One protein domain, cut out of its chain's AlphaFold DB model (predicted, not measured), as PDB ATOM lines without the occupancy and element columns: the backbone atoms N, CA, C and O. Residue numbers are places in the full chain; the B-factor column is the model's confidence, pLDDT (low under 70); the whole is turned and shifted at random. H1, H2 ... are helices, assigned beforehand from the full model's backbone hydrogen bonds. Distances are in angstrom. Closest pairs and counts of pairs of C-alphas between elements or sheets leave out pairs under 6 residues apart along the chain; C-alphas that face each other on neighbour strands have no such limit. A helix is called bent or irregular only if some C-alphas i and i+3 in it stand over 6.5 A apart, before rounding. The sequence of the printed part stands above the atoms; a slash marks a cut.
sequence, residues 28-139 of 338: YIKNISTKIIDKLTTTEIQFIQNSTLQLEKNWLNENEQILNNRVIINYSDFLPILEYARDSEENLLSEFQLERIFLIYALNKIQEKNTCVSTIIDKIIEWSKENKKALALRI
ATOM      1  N   TYR A  28     153.562 203.213 102.906       68.31
ATOM      2  CA  TYR A  28     154.657 202.309 103.276       68.31
ATOM      3  C   TYR A  28     154.320 201.487 104.527       68.31
ATOM      4  O   TYR A  28     154.638 200.300 104.585       68.31
ATOM      5  N   ILE A  29     153.569 202.066 105.467       71.88
ATOM      6  CA  ILE A  29     153.159 201.407 106.707       71.88
ATOM      7  C   ILE A  29     152.230 200.213 106.447       71.88
ATOM      8  O   ILE A  29     152.349 199.180 107.111       71.88
ATOM      9  N   LYS A  30     151.381 200.288 105.412       69.44
ATOM     10  CA  LYS A  30     150.515 199.174 104.998       69.44
ATOM     11  C   LYS A  30     151.324 197.930 104.629       69.44
ATOM     12  O   LYS A  30     151.093 196.857 105.177       69.44
ATOM     13  N   ASN A  31     152.295 198.093 103.733       63.56
ATOM     14  CA  ASN A  31     153.070 196.987 103.165       63.56
ATOM     15  C   ASN A  31     154.002 196.327 104.185       63.56
ATOM     16  O   ASN A  31     154.357 195.160 104.042       63.56
ATOM     17  N   ILE A  32     154.427 197.078 105.200       63.34
ATOM     18  CA  ILE A  32     155.221 196.538 106.303       63.34
ATOM     19  C   ILE A  32     154.351 195.649 107.177       63.34
ATOM     20  O   ILE A  32     154.721 194.522 107.477       63.34
ATOM     21  N   SER A  33     153.180 196.150 107.549       65.50
ATOM     22  CA  SER A  33     152.302 195.470 108.489       65.50
ATOM     23  C   SER A  33     151.803 194.115 107.964       65.50
ATOM     24  O   SER A  33     151.773 193.152 108.721       65.50
ATOM     25  N   THR A  34     151.510 193.990 106.662       69.00
ATOM     26  CA  THR A  34     151.125 192.711 106.040       69.00
ATOM     27  C   THR A  34     152.260 191.688 106.065       69.00
ATOM     28  O   THR A  34     152.024 190.542 106.419       69.00
ATOM     29  N   LYS A  35     153.510 192.110 105.818       70.19
ATOM     30  CA  LYS A  35     154.678 191.213 105.881       70.19
ATOM     31  C   LYS A  35     154.897 190.596 107.259       70.19
ATOM     32  O   LYS A  35     155.470 189.517 107.336       70.19
ATOM     33  N   ILE A  36     154.521 191.291 108.332       70.19
ATOM     34  CA  ILE A  36     154.651 190.756 109.694       70.19
ATOM     35  C   ILE A  36     153.552 189.712 109.947       70.19
ATOM     36  O   ILE A  36     153.829 188.676 110.536       70.19
ATOM     37  N   ILE A  37     152.331 189.938 109.444       74.75
ATOM     38  CA  ILE A  37     151.226 188.966 109.535       74.75
ATOM     39  C   ILE A  37     151.526 187.691 108.752       74.75
ATOM     40  O   ILE A  37     151.284 186.603 109.261       74.75
ATOM     41  N   ASP A  38     152.110 187.814 107.560       77.00
ATOM     42  CA  ASP A  38     152.439 186.666 106.706       77.00
ATOM     43  C   ASP A  38     153.485 185.721 107.332       77.00
ATOM     44  O   ASP A  38     153.657 184.594 106.869       77.00
ATOM     45  N   LYS A  39     154.195 186.165 108.379       74.00
ATOM     46  CA  LYS A  39     155.151 185.343 109.133       74.00
ATOM     47  C   LYS A  39     154.499 184.495 110.221       74.00
ATOM     48  O   LYS A  39     155.153 183.583 110.719       74.00
ATOM     49  N   LEU A  40     153.258 184.796 110.603       76.25
ATOM     50  CA  LEU A  40     152.592 184.108 111.699       76.25
ATOM     51  C   LEU A  40     152.315 182.645 111.348       76.25
ATOM     52  O   LEU A  40     151.696 182.324 110.334       76.25
ATOM     53  N   THR A  41     152.721 181.751 112.240       75.25
ATOM     54  CA  THR A  41     152.377 180.331 112.197       75.25
ATOM     55  C   THR A  41     150.915 180.106 112.586       75.25
ATOM     56  O   THR A  41     150.289 180.910 113.280       75.25
ATOM     57  N   THR A  42     150.361 178.951 112.212       78.25
ATOM     58  CA  THR A  42     149.001 178.550 112.609       78.25
ATOM     59  C   THR A  42     148.810 178.569 114.129       78.25
ATOM     60  O   THR A  42     147.763 179.001 114.610       78.25
ATOM     61  N   THR A  43     149.820 178.143 114.892       74.00
ATOM     62  CA  THR A  43     149.787 178.140 116.361       74.00
ATOM     63  C   THR A  43     149.727 179.559 116.927       74.00
ATOM     64  O   THR A  43     148.975 179.817 117.865       74.00
ATOM     65  N   GLU A  44     150.477 180.500 116.350       75.81
ATOM     66  CA  GLU A  44     150.472 181.904 116.778       75.81
ATOM     67  C   GLU A  44     149.164 182.602 116.415       75.81
ATOM     68  O   GLU A  44     148.614 183.336 117.232       75.81
ATOM     69  N   ILE A  45     148.610 182.321 115.232       78.56
ATOM     70  CA  ILE A  45     147.283 182.808 114.838       78.56
ATOM     71  C   ILE A  45     146.228 182.313 115.834       78.56
ATOM     72  O   ILE A  45     145.445 183.118 116.336       78.56
ATOM     73  N   GLN A  46     146.235 181.019 116.174       77.38
ATOM     74  CA  GLN A  46     145.321 180.450 117.172       77.38
ATOM     75  C   GLN A  46     145.511 181.081 118.553       77.38
ATOM     76  O   GLN A  46     144.532 181.364 119.241       77.38
ATOM     77  N   PHE A  47     146.754 181.336 118.967       75.50
ATOM     78  CA  PHE A  47     147.043 182.036 120.216       75.50
ATOM     79  C   PHE A  47     146.453 183.451 120.216       75.50
ATOM     80  O   PHE A  47     145.739 183.805 121.150       75.50
ATOM     81  N   ILE A  48     146.682 184.236 119.159       76.62
ATOM     82  CA  ILE A  48     146.145 185.598 119.024       76.62
ATOM     83  C   ILE A  48     144.609 185.573 119.034       76.62
ATOM     84  O   ILE A  48     143.994 186.383 119.721       76.62
ATOM     85  N   GLN A  49     143.982 184.618 118.343       77.00
ATOM     86  CA  GLN A  49     142.523 184.444 118.335       77.00
ATOM     87  C   GLN A  49     141.946 184.099 119.714       77.00
ATOM     88  O   GLN A  49     140.875 184.591 120.061       77.00
ATOM     89  N   ASN A  50     142.642 183.254 120.480       72.19
ATOM     90  CA  ASN A  50     142.204 182.783 121.796       72.19
ATOM     91  C   ASN A  50     142.588 183.730 122.935       72.19
ATOM     92  O   ASN A  50     142.029 183.633 124.027       72.19
ATOM     93  N   SER A  51     143.557 184.617 122.711       66.38
ATOM     94  CA  SER A  51     143.954 185.599 123.705       66.38
ATOM     95  C   SER A  51     142.764 186.510 124.013       66.38
ATOM     96  O   SER A  51     142.157 187.101 123.118       66.38
ATOM     97  N   THR A  52     142.411 186.638 125.295       54.41
ATOM     98  CA  THR A  52     141.448 187.631 125.791       54.41
ATOM     99  C   THR A  52     142.065 189.029 125.733       54.41
ATOM    100  O   THR A  52     142.101 189.747 126.727       54.41
ATOM    101  N   LEU A  53     142.553 189.432 124.557       56.28
ATOM    102  CA  LEU A  53     142.823 190.818 124.197       56.28
ATOM    103  C   LEU A  53     141.470 191.538 124.141       56.28
ATOM    104  O   LEU A  53     140.937 191.837 123.073       56.28
ATOM    105  N   GLN A  54     140.845 191.738 125.301       48.34
ATOM    106  CA  GLN A  54     139.623 192.516 125.406       48.34
ATOM    107  C   GLN A  54     139.990 193.959 125.067       48.34
ATOM    108  O   GLN A  54     140.601 194.678 125.849       48.34
ATOM    109  N   LEU A  55     139.630 194.369 123.853       49.06
ATOM    110  CA  LEU A  55     139.846 195.699 123.275       49.06
ATOM    111  C   LEU A  55     139.073 196.821 124.004       49.06
ATOM    112  O   LEU A  55     138.944 197.928 123.476       49.06
ATOM    113  N   GLU A  56     138.530 196.569 125.195       42.03
ATOM    114  CA  GLU A  56     137.588 197.462 125.856       42.03
ATOM    115  C   GLU A  56     138.149 198.044 127.159       42.03
ATOM    116  O   GLU A  56     138.275 197.373 128.173       42.03
ATOM    117  N   LYS A  57     138.423 199.356 127.079       41.69
ATOM    118  CA  LYS A  57     138.493 200.364 128.154       41.69
ATOM    119  C   LYS A  57     139.450 200.060 129.322       41.69
ATOM    120  O   LYS A  57     139.091 199.378 130.267       41.69
ATOM    121  N   ASN A  58     140.603 200.739 129.292       47.59
ATOM    122  CA  ASN A  58     141.692 200.829 130.298       47.59
ATOM    123  C   ASN A  58     142.970 200.017 130.030       47.59
ATOM    124  O   ASN A  58     143.962 200.203 130.724       47.59
ATOM    125  N   TRP A  59     143.014 199.252 128.947       51.16
ATOM    126  CA  TRP A  59     144.173 198.461 128.514       51.16
ATOM    127  C   TRP A  59     145.483 199.233 128.262       51.16
ATOM    128  O   TRP A  59     146.565 198.689 128.472       51.16
ATOM    129  N   LEU A  60     145.430 200.502 127.839       49.47
ATOM    130  CA  LEU A  60     146.644 201.296 127.613       49.47
ATOM    131  C   LEU A  60     147.433 201.535 128.917       49.47
ATOM    132  O   LEU A  60     148.644 201.695 128.851       49.47
ATOM    133  N   ASN A  61     146.782 201.460 130.085       48.09
ATOM    134  CA  ASN A  61     147.350 201.822 131.389       48.09
ATOM    135  C   ASN A  61     148.121 200.704 132.112       48.09
ATOM    136  O   ASN A  61     148.746 200.980 133.135       48.09
ATOM    137  N   GLU A  62     148.075 199.460 131.635       47.69
ATOM    138  CA  GLU A  62     148.581 198.311 132.397       47.69
ATOM    139  C   GLU A  62     149.807 197.676 131.731       47.69
ATOM    140  O   GLU A  62     149.766 197.342 130.551       47.69
ATOM    141  N   ASN A  63     150.887 197.479 132.496       47.00
ATOM    142  CA  ASN A  63     152.123 196.779 132.105       47.00
ATOM    143  C   ASN A  63     151.961 195.244 132.096       47.00
ATOM    144  O   ASN A  63     152.878 194.517 132.480       47.00
ATOM    145  N   GLU A  64     150.795 194.715 131.726       48.75
ATOM    146  CA  GLU A  64     150.641 193.262 131.643       48.75
ATOM    147  C   GLU A  64     151.516 192.726 130.511       48.75
ATOM    148  O   GLU A  64     151.358 193.148 129.374       48.75
ATOM    149  N   GLN A  65     152.451 191.827 130.815       50.12
ATOM    150  CA  GLN A  65     153.368 191.181 129.871       50.12
ATOM    151  C   GLN A  65     152.585 190.304 128.879       50.12
ATOM    152  O   GLN A  65     152.537 189.084 128.995       50.12
ATOM    153  N   ILE A  66     151.929 190.929 127.902       50.50
ATOM    154  CA  ILE A  66     150.898 190.290 127.071       50.50
ATOM    155  C   ILE A  66     151.465 189.209 126.129       50.50
ATOM    156  O   ILE A  66     150.697 188.431 125.565       50.50
ATOM    157  N   LEU A  67     152.791 189.068 126.022       53.28
ATOM    158  CA  LEU A  67     153.417 187.991 125.254       53.28
ATOM    159  C   LEU A  67     154.257 186.988 126.046       53.28
ATOM    160  O   LEU A  67     154.753 186.066 125.412       53.28
ATOM    161  N   ASN A  68     154.377 187.075 127.382       46.16
ATOM    162  CA  ASN A  68     155.101 186.079 128.202       46.16
ATOM    163  C   ASN A  68     156.396 185.551 127.536       46.16
ATOM    164  O   ASN A  68     156.590 184.343 127.418       46.16
ATOM    165  N   ASN A  69     157.247 186.444 127.019       48.06
ATOM    166  CA  ASN A  69     158.490 186.099 126.312       48.06
ATOM    167  C   ASN A  69     158.355 185.185 125.072       48.06
ATOM    168  O   ASN A  69     159.378 184.780 124.519       48.06
ATOM    169  N   ARG A  70     157.144 184.895 124.578       51.66
ATOM    170  CA  ARG A  70     156.931 184.231 123.287       51.66
ATOM    171  C   ARG A  70     157.153 185.243 122.178       51.66
ATOM    172  O   ARG A  70     156.304 186.078 121.862       51.66
ATOM    173  N   VAL A  71     158.350 185.199 121.612       54.88
ATOM    174  CA  VAL A  71     158.784 186.099 120.550       54.88
ATOM    175  C   VAL A  71     158.157 185.650 119.232       54.88
ATOM    176  O   VAL A  71     158.765 184.936 118.450       54.88
ATOM    177  N   ILE A  72     156.934 186.118 118.985       54.22
ATOM    178  CA  ILE A  72     156.253 186.007 117.684       54.22
ATOM    179  C   ILE A  72     156.990 186.864 116.616       54.22
ATOM    180  O   ILE A  72     156.763 186.720 115.418       54.22
ATOM    181  N   ILE A  73     157.852 187.816 117.037       61.59
ATOM    182  CA  ILE A  73     158.398 188.907 116.199       61.59
ATOM    183  C   ILE A  73     159.761 189.427 116.689       61.59
ATOM    184  O   ILE A  73     159.908 189.744 117.875       61.59
ATOM    185  N   ASN A  74     160.704 189.650 115.762       63.31
ATOM    186  CA  ASN A  74     162.023 190.241 116.031       63.31
ATOM    187  C   ASN A  74     161.967 191.775 116.163       63.31
ATOM    188  O   ASN A  74     161.151 192.429 115.522       63.31
ATOM    189  N   TYR A  75     162.904 192.396 116.899       67.19
ATOM    190  CA  TYR A  75     162.957 193.869 117.015       67.19
ATOM    191  C   TYR A  75     162.960 194.582 115.649       67.19
ATOM    192  O   TYR A  75     162.327 195.622 115.469       67.19
ATOM    193  N   SER A  76     163.639 193.989 114.662       69.12
ATOM    194  CA  SER A  76     163.744 194.520 113.301       69.12
ATOM    195  C   SER A  76     162.405 194.609 112.560       69.12
ATOM    196  O   SER A  76     162.242 195.473 111.701       69.12
ATOM    197  N   ASP A  77     161.432 193.771 112.909       73.31
ATOM    198  CA  ASP A  77     160.094 193.803 112.319       73.31
ATOM    199  C   ASP A  77     159.291 195.024 112.801       73.31
ATOM    200  O   ASP A  77     158.399 195.499 112.100       73.31
ATOM    201  N   PHE A  78     159.651 195.596 113.956       74.81
ATOM    202  CA  PHE A  78     159.057 196.831 114.467       74.81
ATOM    203  C   PHE A  78     159.718 198.102 113.925       74.81
ATOM    204  O   PHE A  78     159.188 199.190 114.156       74.81
ATOM    205  N   LEU A  79     160.844 198.009 113.199       74.88
ATOM    206  CA  LEU A  79     161.568 199.188 112.697       74.88
ATOM    207  C   LEU A  79     160.673 200.187 111.963       74.88
ATOM    208  O   LEU A  79     160.837 201.381 112.198       74.88
ATOM    209  N   PRO A  80     159.696 199.771 111.143       74.38
ATOM    210  CA  PRO A  80     158.900 200.768 110.445       74.38
ATOM    211  C   PRO A  80     157.744 201.326 111.280       74.38
ATOM    212  O   PRO A  80     157.316 202.451 111.044       74.38
ATOM    213  N   ILE A  81     157.271 200.583 112.289       78.12
ATOM    214  CA  ILE A  81     156.382 201.138 113.325       78.12
ATOM    215  C   ILE A  81     157.136 202.238 114.085       78.12
ATOM    216  O   ILE A  81     156.598 203.319 114.305       78.12
ATOM    217  N   LEU A  82     158.402 201.979 114.431       77.25
ATOM    218  CA  LEU A  82     159.289 202.948 115.073       77.25
ATOM    219  C   LEU A  82     159.585 204.155 114.178       77.25
ATOM    220  O   LEU A  82     159.607 205.277 114.674       77.25
ATOM    221  N   GLU A  83     159.793 203.945 112.877       77.75
ATOM    222  CA  GLU A  83     160.017 205.022 111.909       77.75
ATOM    223  C   GLU A  83     158.813 205.967 111.837       77.75
ATOM    224  O   GLU A  83     158.982 207.173 111.988       77.75
ATOM    225  N   TYR A  84     157.597 205.426 111.728       79.00
ATOM    226  CA  TYR A  84     156.375 206.233 111.764       79.00
ATOM    227  C   TYR A  84     156.177 206.947 113.107       79.00
ATOM    228  O   TYR A  84     155.821 208.122 113.137       79.00
ATOM    229  N   ALA A  85     156.446 206.272 114.230       78.62
ATOM    230  CA  ALA A  85     156.341 206.893 115.547       78.62
ATOM    231  C   ALA A  85     157.349 208.041 115.734       78.62
ATOM    232  O   ALA A  85     157.011 209.058 116.336       78.62
ATOM    233  N   ARG A  86     158.562 207.932 115.180       75.12
ATOM    234  CA  ARG A  86     159.579 208.993 115.257       75.12
ATOM    235  C   ARG A  86     159.132 210.272 114.550       75.12
ATOM    236  O   ARG A  86     159.375 211.361 115.062       75.12
ATOM    237  N   ASP A  87     158.444 210.142 113.420       67.31
ATOM    238  CA  ASP A  87     157.925 211.284 112.661       67.31
ATOM    239  C   ASP A  87     156.792 212.027 113.407       67.31
ATOM    240  O   ASP A  87     156.440 213.147 113.046       67.31
ATOM    241  N   SER A  88     156.254 211.444 114.489       64.94
ATOM    242  CA  SER A  88     155.191 212.020 115.334       64.94
ATOM    243  C   SER A  88     155.678 212.831 116.557       64.94
ATOM    244  O   SER A  88     154.878 213.164 117.444       64.94
ATOM    245  N   GLU A  89     156.981 213.142 116.607       63.69
ATOM    246  CA  GLU A  89     157.685 213.864 117.689       63.69
ATOM    247  C   GLU A  89     157.773 213.128 119.046       63.69
ATOM    248  O   GLU A  89     158.162 213.730 120.048       63.69
ATOM    249  N   GLU A  90     157.475 211.825 119.113       59.31
ATOM    250  CA  GLU A  90     157.709 211.014 120.320       59.31
ATOM    251  C   GLU A  90     158.972 210.152 120.197       59.31
ATOM    252  O   GLU A  90     159.151 209.369 119.261       59.31
ATOM    253  N   ASN A  91     159.857 210.279 121.190       58.19
ATOM    254  CA  ASN A  91     161.091 209.505 121.272       58.19
ATOM    255  C   ASN A  91     160.807 208.124 121.877       58.19
ATOM    256  O   ASN A  91     160.727 207.977 123.091       58.19
ATOM    257  N   LEU A  92     160.731 207.135 120.982       65.38
ATOM    258  CA  LEU A  92     160.643 205.689 121.205       65.38
ATOM    259  C   LEU A  92     159.404 205.185 121.962       65.38
ATOM    260  O   LEU A  92     159.250 205.348 123.168       65.38
ATOM    261  N   LEU A  93     158.599 204.410 121.236       75.75
ATOM    262  CA  LEU A  93     157.684 203.438 121.824       75.75
ATOM    263  C   LEU A  93     158.489 202.374 122.584       75.75
ATOM    264  O   LEU A  93     159.494 201.869 122.072       75.75
ATOM    265  N   SER A  94     158.041 202.021 123.789       74.19
ATOM    266  CA  SER A  94     158.586 200.891 124.537       74.19
ATOM    267  C   SER A  94     158.334 199.584 123.785       74.19
ATOM    268  O   SER A  94     157.406 199.468 122.984       74.19
ATOM    269  N   GLU A  95     159.152 198.569 124.050       72.44
ATOM    270  CA  GLU A  95     159.018 197.253 123.416       72.44
ATOM    271  C   GLU A  95     157.617 196.661 123.591       72.44
ATOM    272  O   GLU A  95     156.998 196.191 122.643       72.44
ATOM    273  N   PHE A  96     157.070 196.809 124.789       73.00
ATOM    274  CA  PHE A  96     155.712 196.414 125.095       73.00
ATOM    275  C   PHE A  96     154.655 197.136 124.248       73.00
ATOM    276  O   PHE A  96     153.693 196.523 123.781       73.00
ATOM    277  N   GLN A  97     154.821 198.440 124.018       78.25
ATOM    278  CA  GLN A  97     153.927 199.195 123.138       78.25
ATOM    279  C   GLN A  97     154.018 198.686 121.694       78.25
ATOM    280  O   GLN A  97     152.990 198.574 121.030       78.25
ATOM    281  N   LEU A  98     155.218 198.337 121.220       78.38
ATOM    282  CA  LEU A  98     155.425 197.763 119.888       78.38
ATOM    283  C   LEU A  98     154.723 196.408 119.737       78.38
ATOM    284  O   LEU A  98     153.978 196.202 118.777       78.38
ATOM    285  N   GLU A  99     154.902 195.514 120.707       76.00
ATOM    286  CA  GLU A  99     154.221 194.216 120.746       76.00
ATOM    287  C   GLU A  99     152.703 194.366 120.748       76.00
ATOM    288  O   GLU A  99     151.998 193.677 120.010       76.00
ATOM    289  N   ARG A 100     152.193 195.320 121.528       78.00
ATOM    290  CA  ARG A 100     150.765 195.636 121.563       78.00
ATOM    291  C   ARG A 100     150.250 196.116 120.218       78.00
ATOM    292  O   ARG A 100     149.262 195.562 119.743       78.00
ATOM    293  N   ILE A 101     150.910 197.101 119.596       80.88
ATOM    294  CA  ILE A 101     150.549 197.614 118.259       80.88
ATOM    295  C   ILE A 101     150.382 196.454 117.291       80.88
ATOM    296  O   ILE A 101     149.373 196.369 116.585       80.88
ATOM    297  N   PHE A 102     151.355 195.546 117.302       80.31
ATOM    298  CA  PHE A 102     151.313 194.371 116.463       80.31
ATOM    299  C   PHE A 102     150.113 193.473 116.770       80.31
ATOM    300  O   PHE A 102     149.362 193.148 115.855       80.31
ATOM    301  N   LEU A 103     149.907 193.085 118.028       79.12
ATOM    302  CA  LEU A 103     148.844 192.150 118.398       79.12
ATOM    303  C   LEU A 103     147.454 192.663 118.037       79.12
ATOM    304  O   LEU A 103     146.633 191.917 117.507       79.12
ATOM    305  N   ILE A 104     147.202 193.952 118.268       80.62
ATOM    306  CA  ILE A 104     145.940 194.600 117.896       80.62
ATOM    307  C   ILE A 104     145.754 194.553 116.384       80.62
ATOM    308  O   ILE A 104     144.660 194.275 115.886       80.62
ATOM    309  N   TYR A 105     146.817 194.863 115.643       82.12
ATOM    310  CA  TYR A 105     146.775 194.854 114.194       82.12
ATOM    311  C   TYR A 105     146.515 193.442 113.658       82.12
ATOM    312  O   TYR A 105     145.607 193.254 112.849       82.12
ATOM    313  N   ALA A 106     147.240 192.448 114.173       81.62
ATOM    314  CA  ALA A 106     147.087 191.048 113.812       81.62
ATOM    315  C   ALA A 106     145.685 190.523 114.109       81.62
ATOM    316  O   ALA A 106     145.053 189.941 113.231       81.62
ATOM    317  N   LEU A 107     145.153 190.800 115.300       81.50
ATOM    318  CA  LEU A 107     143.803 190.400 115.677       81.50
ATOM    319  C   LEU A 107     142.747 191.002 114.742       81.50
ATOM    320  O   LEU A 107     141.855 190.288 114.288       81.50
ATOM    321  N   ASN A 108     142.856 192.294 114.412       82.38
ATOM    322  CA  ASN A 108     141.932 192.935 113.475       82.38
ATOM    323  C   ASN A 108     141.988 192.287 112.090       82.38
ATOM    324  O   ASN A 108     140.941 192.031 111.502       82.38
ATOM    325  N   LYS A 109     143.187 191.966 111.594       81.25
ATOM    326  CA  LYS A 109     143.364 191.278 110.310       81.25
ATOM    327  C   LYS A 109     142.778 189.875 110.302       81.25
ATOM    328  O   LYS A 109     142.064 189.533 109.366       81.25
ATOM    329  N   ILE A 110     143.029 189.095 111.351       81.00
ATOM    330  CA  ILE A 110     142.473 187.746 111.509       81.00
ATOM    331  C   ILE A 110     140.935 187.781 111.572       81.00
ATOM    332  O   ILE A 110     140.276 186.869 111.087       81.00
ATOM    333  N   GLN A 111     140.360 188.840 112.145       83.94
ATOM    334  CA  GLN A 111     138.911 189.068 112.206       83.94
ATOM    335  C   GLN A 111     138.340 189.749 110.951       83.94
ATOM    336  O   GLN A 111     137.197 190.204 110.985       83.94
ATOM    337  N   GLU A 112     139.128 189.877 109.879       84.44
ATOM    338  CA  GLU A 112     138.744 190.537 108.623       84.44
ATOM    339  C   GLU A 112     138.245 191.988 108.811       84.44
ATOM    340  O   GLU A 112     137.494 192.533 107.999       84.44
ATOM    341  N   LYS A 113     138.681 192.655 109.888       83.00
ATOM    342  CA  LYS A 113     138.386 194.066 110.148       83.00
ATOM    343  C   LYS A 113     139.334 194.947 109.344       83.00
ATOM    344  O   LYS A 113     140.555 194.826 109.438       83.00
ATOM    345  N   ASN A 114     138.758 195.894 108.609       79.81
ATOM    346  CA  ASN A 114     139.509 196.938 107.923       79.81
ATOM    347  C   ASN A 114     140.048 197.947 108.954       79.81
ATOM    348  O   ASN A 114     139.346 198.875 109.358       79.81
ATOM    349  N   THR A 115     141.288 197.738 109.396       78.56
ATOM    350  CA  THR A 115     141.985 198.607 110.350       78.56
ATOM    351  C   THR A 115     143.363 198.949 109.813       78.56
ATOM    352  O   THR A 115     144.119 198.057 109.429       78.56
ATOM    353  N   CYS A 116     143.729 200.230 109.855       84.25
ATOM    354  CA  CYS A 116     145.103 200.622 109.592       84.25
ATOM    355  C   CYS A 116     145.965 200.586 110.859       84.25
ATOM    356  O   CYS A 116     145.545 201.044 111.922       84.25
ATOM    357  N   VAL A 117     147.205 200.101 110.736       82.25
ATOM    358  CA  VAL A 117     148.164 200.110 111.849       82.25
ATOM    359  C   VAL A 117     148.540 201.531 112.290       82.25
ATOM    360  O   VAL A 117     148.710 201.737 113.486       82.25
ATOM    361  N   SER A 118     148.574 202.533 111.398       83.94
ATOM    362  CA  SER A 118     148.830 203.927 111.807       83.94
ATOM    363  C   SER A 118     147.765 204.448 112.768       83.94
ATOM    364  O   SER A 118     148.110 205.028 113.786       83.94
ATOM    365  N   THR A 119     146.493 204.090 112.569       85.19
ATOM    366  CA  THR A 119     145.411 204.419 113.513       85.19
ATOM    367  C   THR A 119     145.619 203.804 114.902       85.19
ATOM    368  O   THR A 119     145.143 204.348 115.897       85.19
ATOM    369  N   ILE A 120     146.299 202.658 114.997       84.00
ATOM    370  CA  ILE A 120     146.653 202.036 116.281       84.00
ATOM    371  C   ILE A 120     147.833 202.783 116.912       84.00
ATOM    372  O   ILE A 120     147.800 203.083 118.105       84.00
ATOM    373  N   ILE A 121     148.850 203.101 116.107       83.62
ATOM    374  CA  ILE A 121     150.044 203.825 116.548       83.62
ATOM    375  C   ILE A 121     149.665 205.218 117.072       83.62
ATOM    376  O   ILE A 121     150.058 205.566 118.182       83.62
ATOM    377  N   ASP A 122     148.835 205.966 116.341       83.50
ATOM    378  CA  ASP A 122     148.386 207.315 116.713       83.50
ATOM    379  C   ASP A 122     147.690 207.326 118.083       83.50
ATOM    380  O   ASP A 122     147.993 208.168 118.927       83.50
ATOM    381  N   LYS A 123     146.822 206.339 118.352       84.00
ATOM    382  CA  LYS A 123     146.154 206.187 119.658       84.00
ATOM    383  C   LYS A 123     147.142 205.937 120.797       84.00
ATOM    384  O   LYS A 123     146.960 206.447 121.900       84.00
ATOM    385  N   ILE A 124     148.178 205.137 120.551       82.44
ATOM    386  CA  ILE A 124     149.207 204.839 121.556       82.44
ATOM    387  C   ILE A 124     150.110 206.049 121.790       82.44
ATOM    388  O   ILE A 124     150.486 206.304 122.933       82.44
ATOM    389  N   ILE A 125     150.421 206.820 120.747       81.12
ATOM    390  CA  ILE A 125     151.153 208.086 120.862       81.12
ATOM    391  C   ILE A 125     150.354 209.095 121.691       81.12
ATOM    392  O   ILE A 125     150.906 209.696 122.611       81.12
ATOM    393  N   GLU A 126     149.065 209.268 121.396       83.25
ATOM    394  CA  GLU A 126     148.175 210.159 122.148       83.25
ATOM    395  C   GLU A 126     148.126 209.765 123.629       83.25
ATOM    396  O   GLU A 126     148.403 210.591 124.502       83.25
ATOM    397  N   TRP A 127     147.913 208.480 123.915       82.56
ATOM    398  CA  TRP A 127     147.960 207.967 125.281       82.56
ATOM    399  C   TRP A 127     149.319 208.173 125.954       82.56
ATOM    400  O   TRP A 127     149.375 208.574 127.112       82.56
ATOM    401  N   SER A 128     150.426 207.936 125.244       80.12
ATOM    402  CA  SER A 128     151.778 208.137 125.779       80.12
ATOM    403  C   SER A 128     151.993 209.597 126.186       80.12
ATOM    404  O   SER A 128     152.504 209.877 127.273       80.12
ATOM    405  N   LYS A 129     151.516 210.541 125.361       81.88
ATOM    406  CA  LYS A 129     151.542 211.984 125.644       81.88
ATOM    407  C   LYS A 129     150.735 212.328 126.894       81.88
ATOM    408  O   LYS A 129     151.216 213.077 127.748       81.88
ATOM    409  N   GLU A 130     149.522 211.799 127.019       84.38
ATOM    410  CA  GLU A 130     148.670 212.010 128.194       84.38
ATOM    411  C   GLU A 130     149.276 211.403 129.460       84.38
ATOM    412  O   GLU A 130     149.362 212.075 130.491       84.38
ATOM    413  N   ASN A 131     149.770 210.168 129.375       82.69
ATOM    414  CA  ASN A 131     150.386 209.465 130.489       82.69
ATOM    415  C   ASN A 131     151.657 210.182 130.958       82.69
ATOM    416  O   ASN A 131     151.816 210.444 132.145       82.69
ATOM    417  N   LYS A 132     152.528 210.615 130.038       84.06
ATOM    418  CA  LYS A 132     153.728 211.400 130.368       84.06
ATOM    419  C   LYS A 132     153.382 212.691 131.113       84.06
ATOM    420  O   LYS A 132     154.033 213.010 132.108       84.06
ATOM    421  N   LYS A 133     152.332 213.406 130.688       87.69
ATOM    422  CA  LYS A 133     151.823 214.590 131.405       87.69
ATOM    423  C   LYS A 133     151.300 214.224 132.796       87.69
ATOM    424  O   LYS A 133     151.625 214.907 133.764       87.69
ATOM    425  N   ALA A 134     150.527 213.146 132.916       87.62
ATOM    426  CA  ALA A 134     150.000 212.682 134.196       87.62
ATOM    427  C   ALA A 134     151.117 212.276 135.175       87.62
ATOM    428  O   ALA A 134     151.068 212.650 136.348       87.62
ATOM    429  N   LEU A 135     152.148 211.570 134.700       88.69
ATOM    430  CA  LEU A 135     153.322 211.187 135.487       88.69
ATOM    431  C   LEU A 135     154.138 212.411 135.918       88.69
ATOM    432  O   LEU A 135     154.509 212.500 137.085       88.69
ATOM    433  N   ALA A 136     154.348 213.386 135.026       90.25
ATOM    434  CA  ALA A 136     155.011 214.642 135.377       90.25
ATOM    435  C   ALA A 136     154.276 215.367 136.517       90.25
ATOM    436  O   ALA A 136     154.890 215.764 137.500       90.25
ATOM    437  N   LEU A 137     152.942 215.441 136.454       91.94
ATOM    438  CA  LEU A 137     152.135 216.013 137.534       91.94
ATOM    439  C   LEU A 137     152.213 215.208 138.839       91.94
ATOM    440  O   LEU A 137     152.069 215.788 139.910       91.94
ATOM    441  N   ARG A 138     152.402 213.883 138.784       92.75
ATOM    442  CA  ARG A 138     152.563 213.038 139.984       92.75
ATOM    443  C   ARG A 138     153.899 213.270 140.686       92.75
ATOM    444  O   ARG A 138     153.927 213.228 141.912       92.75
ATOM    445  N   ILE A 139     154.968 213.534 139.935       94.31
ATOM    446  CA  ILE A 139     156.310 213.820 140.475       94.31
ATOM    447  C   ILE A 139     156.322 215.126 141.285       94.31
ATOM    448  O   ILE A 139     157.077 215.245 142.241       94.31
TER     449      ILE A 139
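What this domain is: This is residues 28 to 139 of the 338 residues of an uncharacterized protein of Flavobacteriaceae bacterium RR4-40 (UniProt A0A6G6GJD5). H4 lies in the middle of the model, and the longest helix, H5, folds back on it with its first residues as a helical hairpin and then runs on outward, while a second pair of helices running opposite ways, H1 and H3, stands nearly at right angles to both H4 and H5. H2 packs across the later part of H4, a long link of residues 51 to 74 winds along the outside from H2 to H3, and residues 132 to 139 of H5 stick out of the body as an arm. The printed part has 112 residues with five named helices, in the order H1, H2, H3, H4, H5, and no named strand; its class is all helix. The whole is compact, with a radius of gyration of the C-alphas of 14.1 A, and spans 45 by 30 by 26 A, only just elongated.

Where its parts are: H5, residues 117 to 139, is 32.8 A long and ends with C-alpha 139 at (156.310, 213.820, 140.475). H4, residues 95 to 110, is 22.5 A long and begins with C-alpha 95 at (159.018, 197.253, 123.416). H3 holds residues 75 to 86, 15.6 A, and is irregular: C-alphas 77 and 80 are 7.3 A apart. H1, residues 28 to 37, is 15.1 A long and begins with C-alpha 28 at (154.657, 202.309, 103.276). H2, residues 42 to 50, is 12.2 A long.

How they stand to each other: H5 touches H4 with residues 117 to 124 alone, closest at the C-alphas of Val 117 and Tyr 105, 5.9 A; the two run opposite ways at a shallow tilt of 34 degrees, only just short of steep, and form a helical hairpin. H3 touches H5 with residues 81 to 85 alone, closest at the C-alphas of Ala 85 and Ile 121, 7.1 A; at 73 degrees they are only just about perpendicular. H1 touches H3 at a shallow tilt of 28 degrees, opposite ways, the closest C-alphas being those of Ile 36 and Asp 77, 6.8 A. H1 is close to H4 but not clearly touching, with the C-alphas of Ile 37 and Ala 106 closest at 6.3 A. H2 touches H4, about perpendicular at 86 degrees, the closest C-alphas being those of Ile 48 and Leu 107, 6.3 A. H2 and H5 are apart. In H2 and H4 every O i to N i+4 pair is within hydrogen-bond range, against 5 of 6 in H1, 5 of 8 in H3 and 18 of 19 in H5.

The domain as a whole: The two C-alphas farthest apart, those of Thr 42 and Ile 139, are 45.5 A apart. Residues 132 to 139, which belong to H5, stand free; the body without them spans 37 by 30 by 27 A. The printed part has no cut, and the link from H2 to H3, 24 residues, is long. The mean pLDDT of the printed part is 71.9, and residue 28 and residues 30 to 34, 51 to 76 and 87 to 92 are under 70.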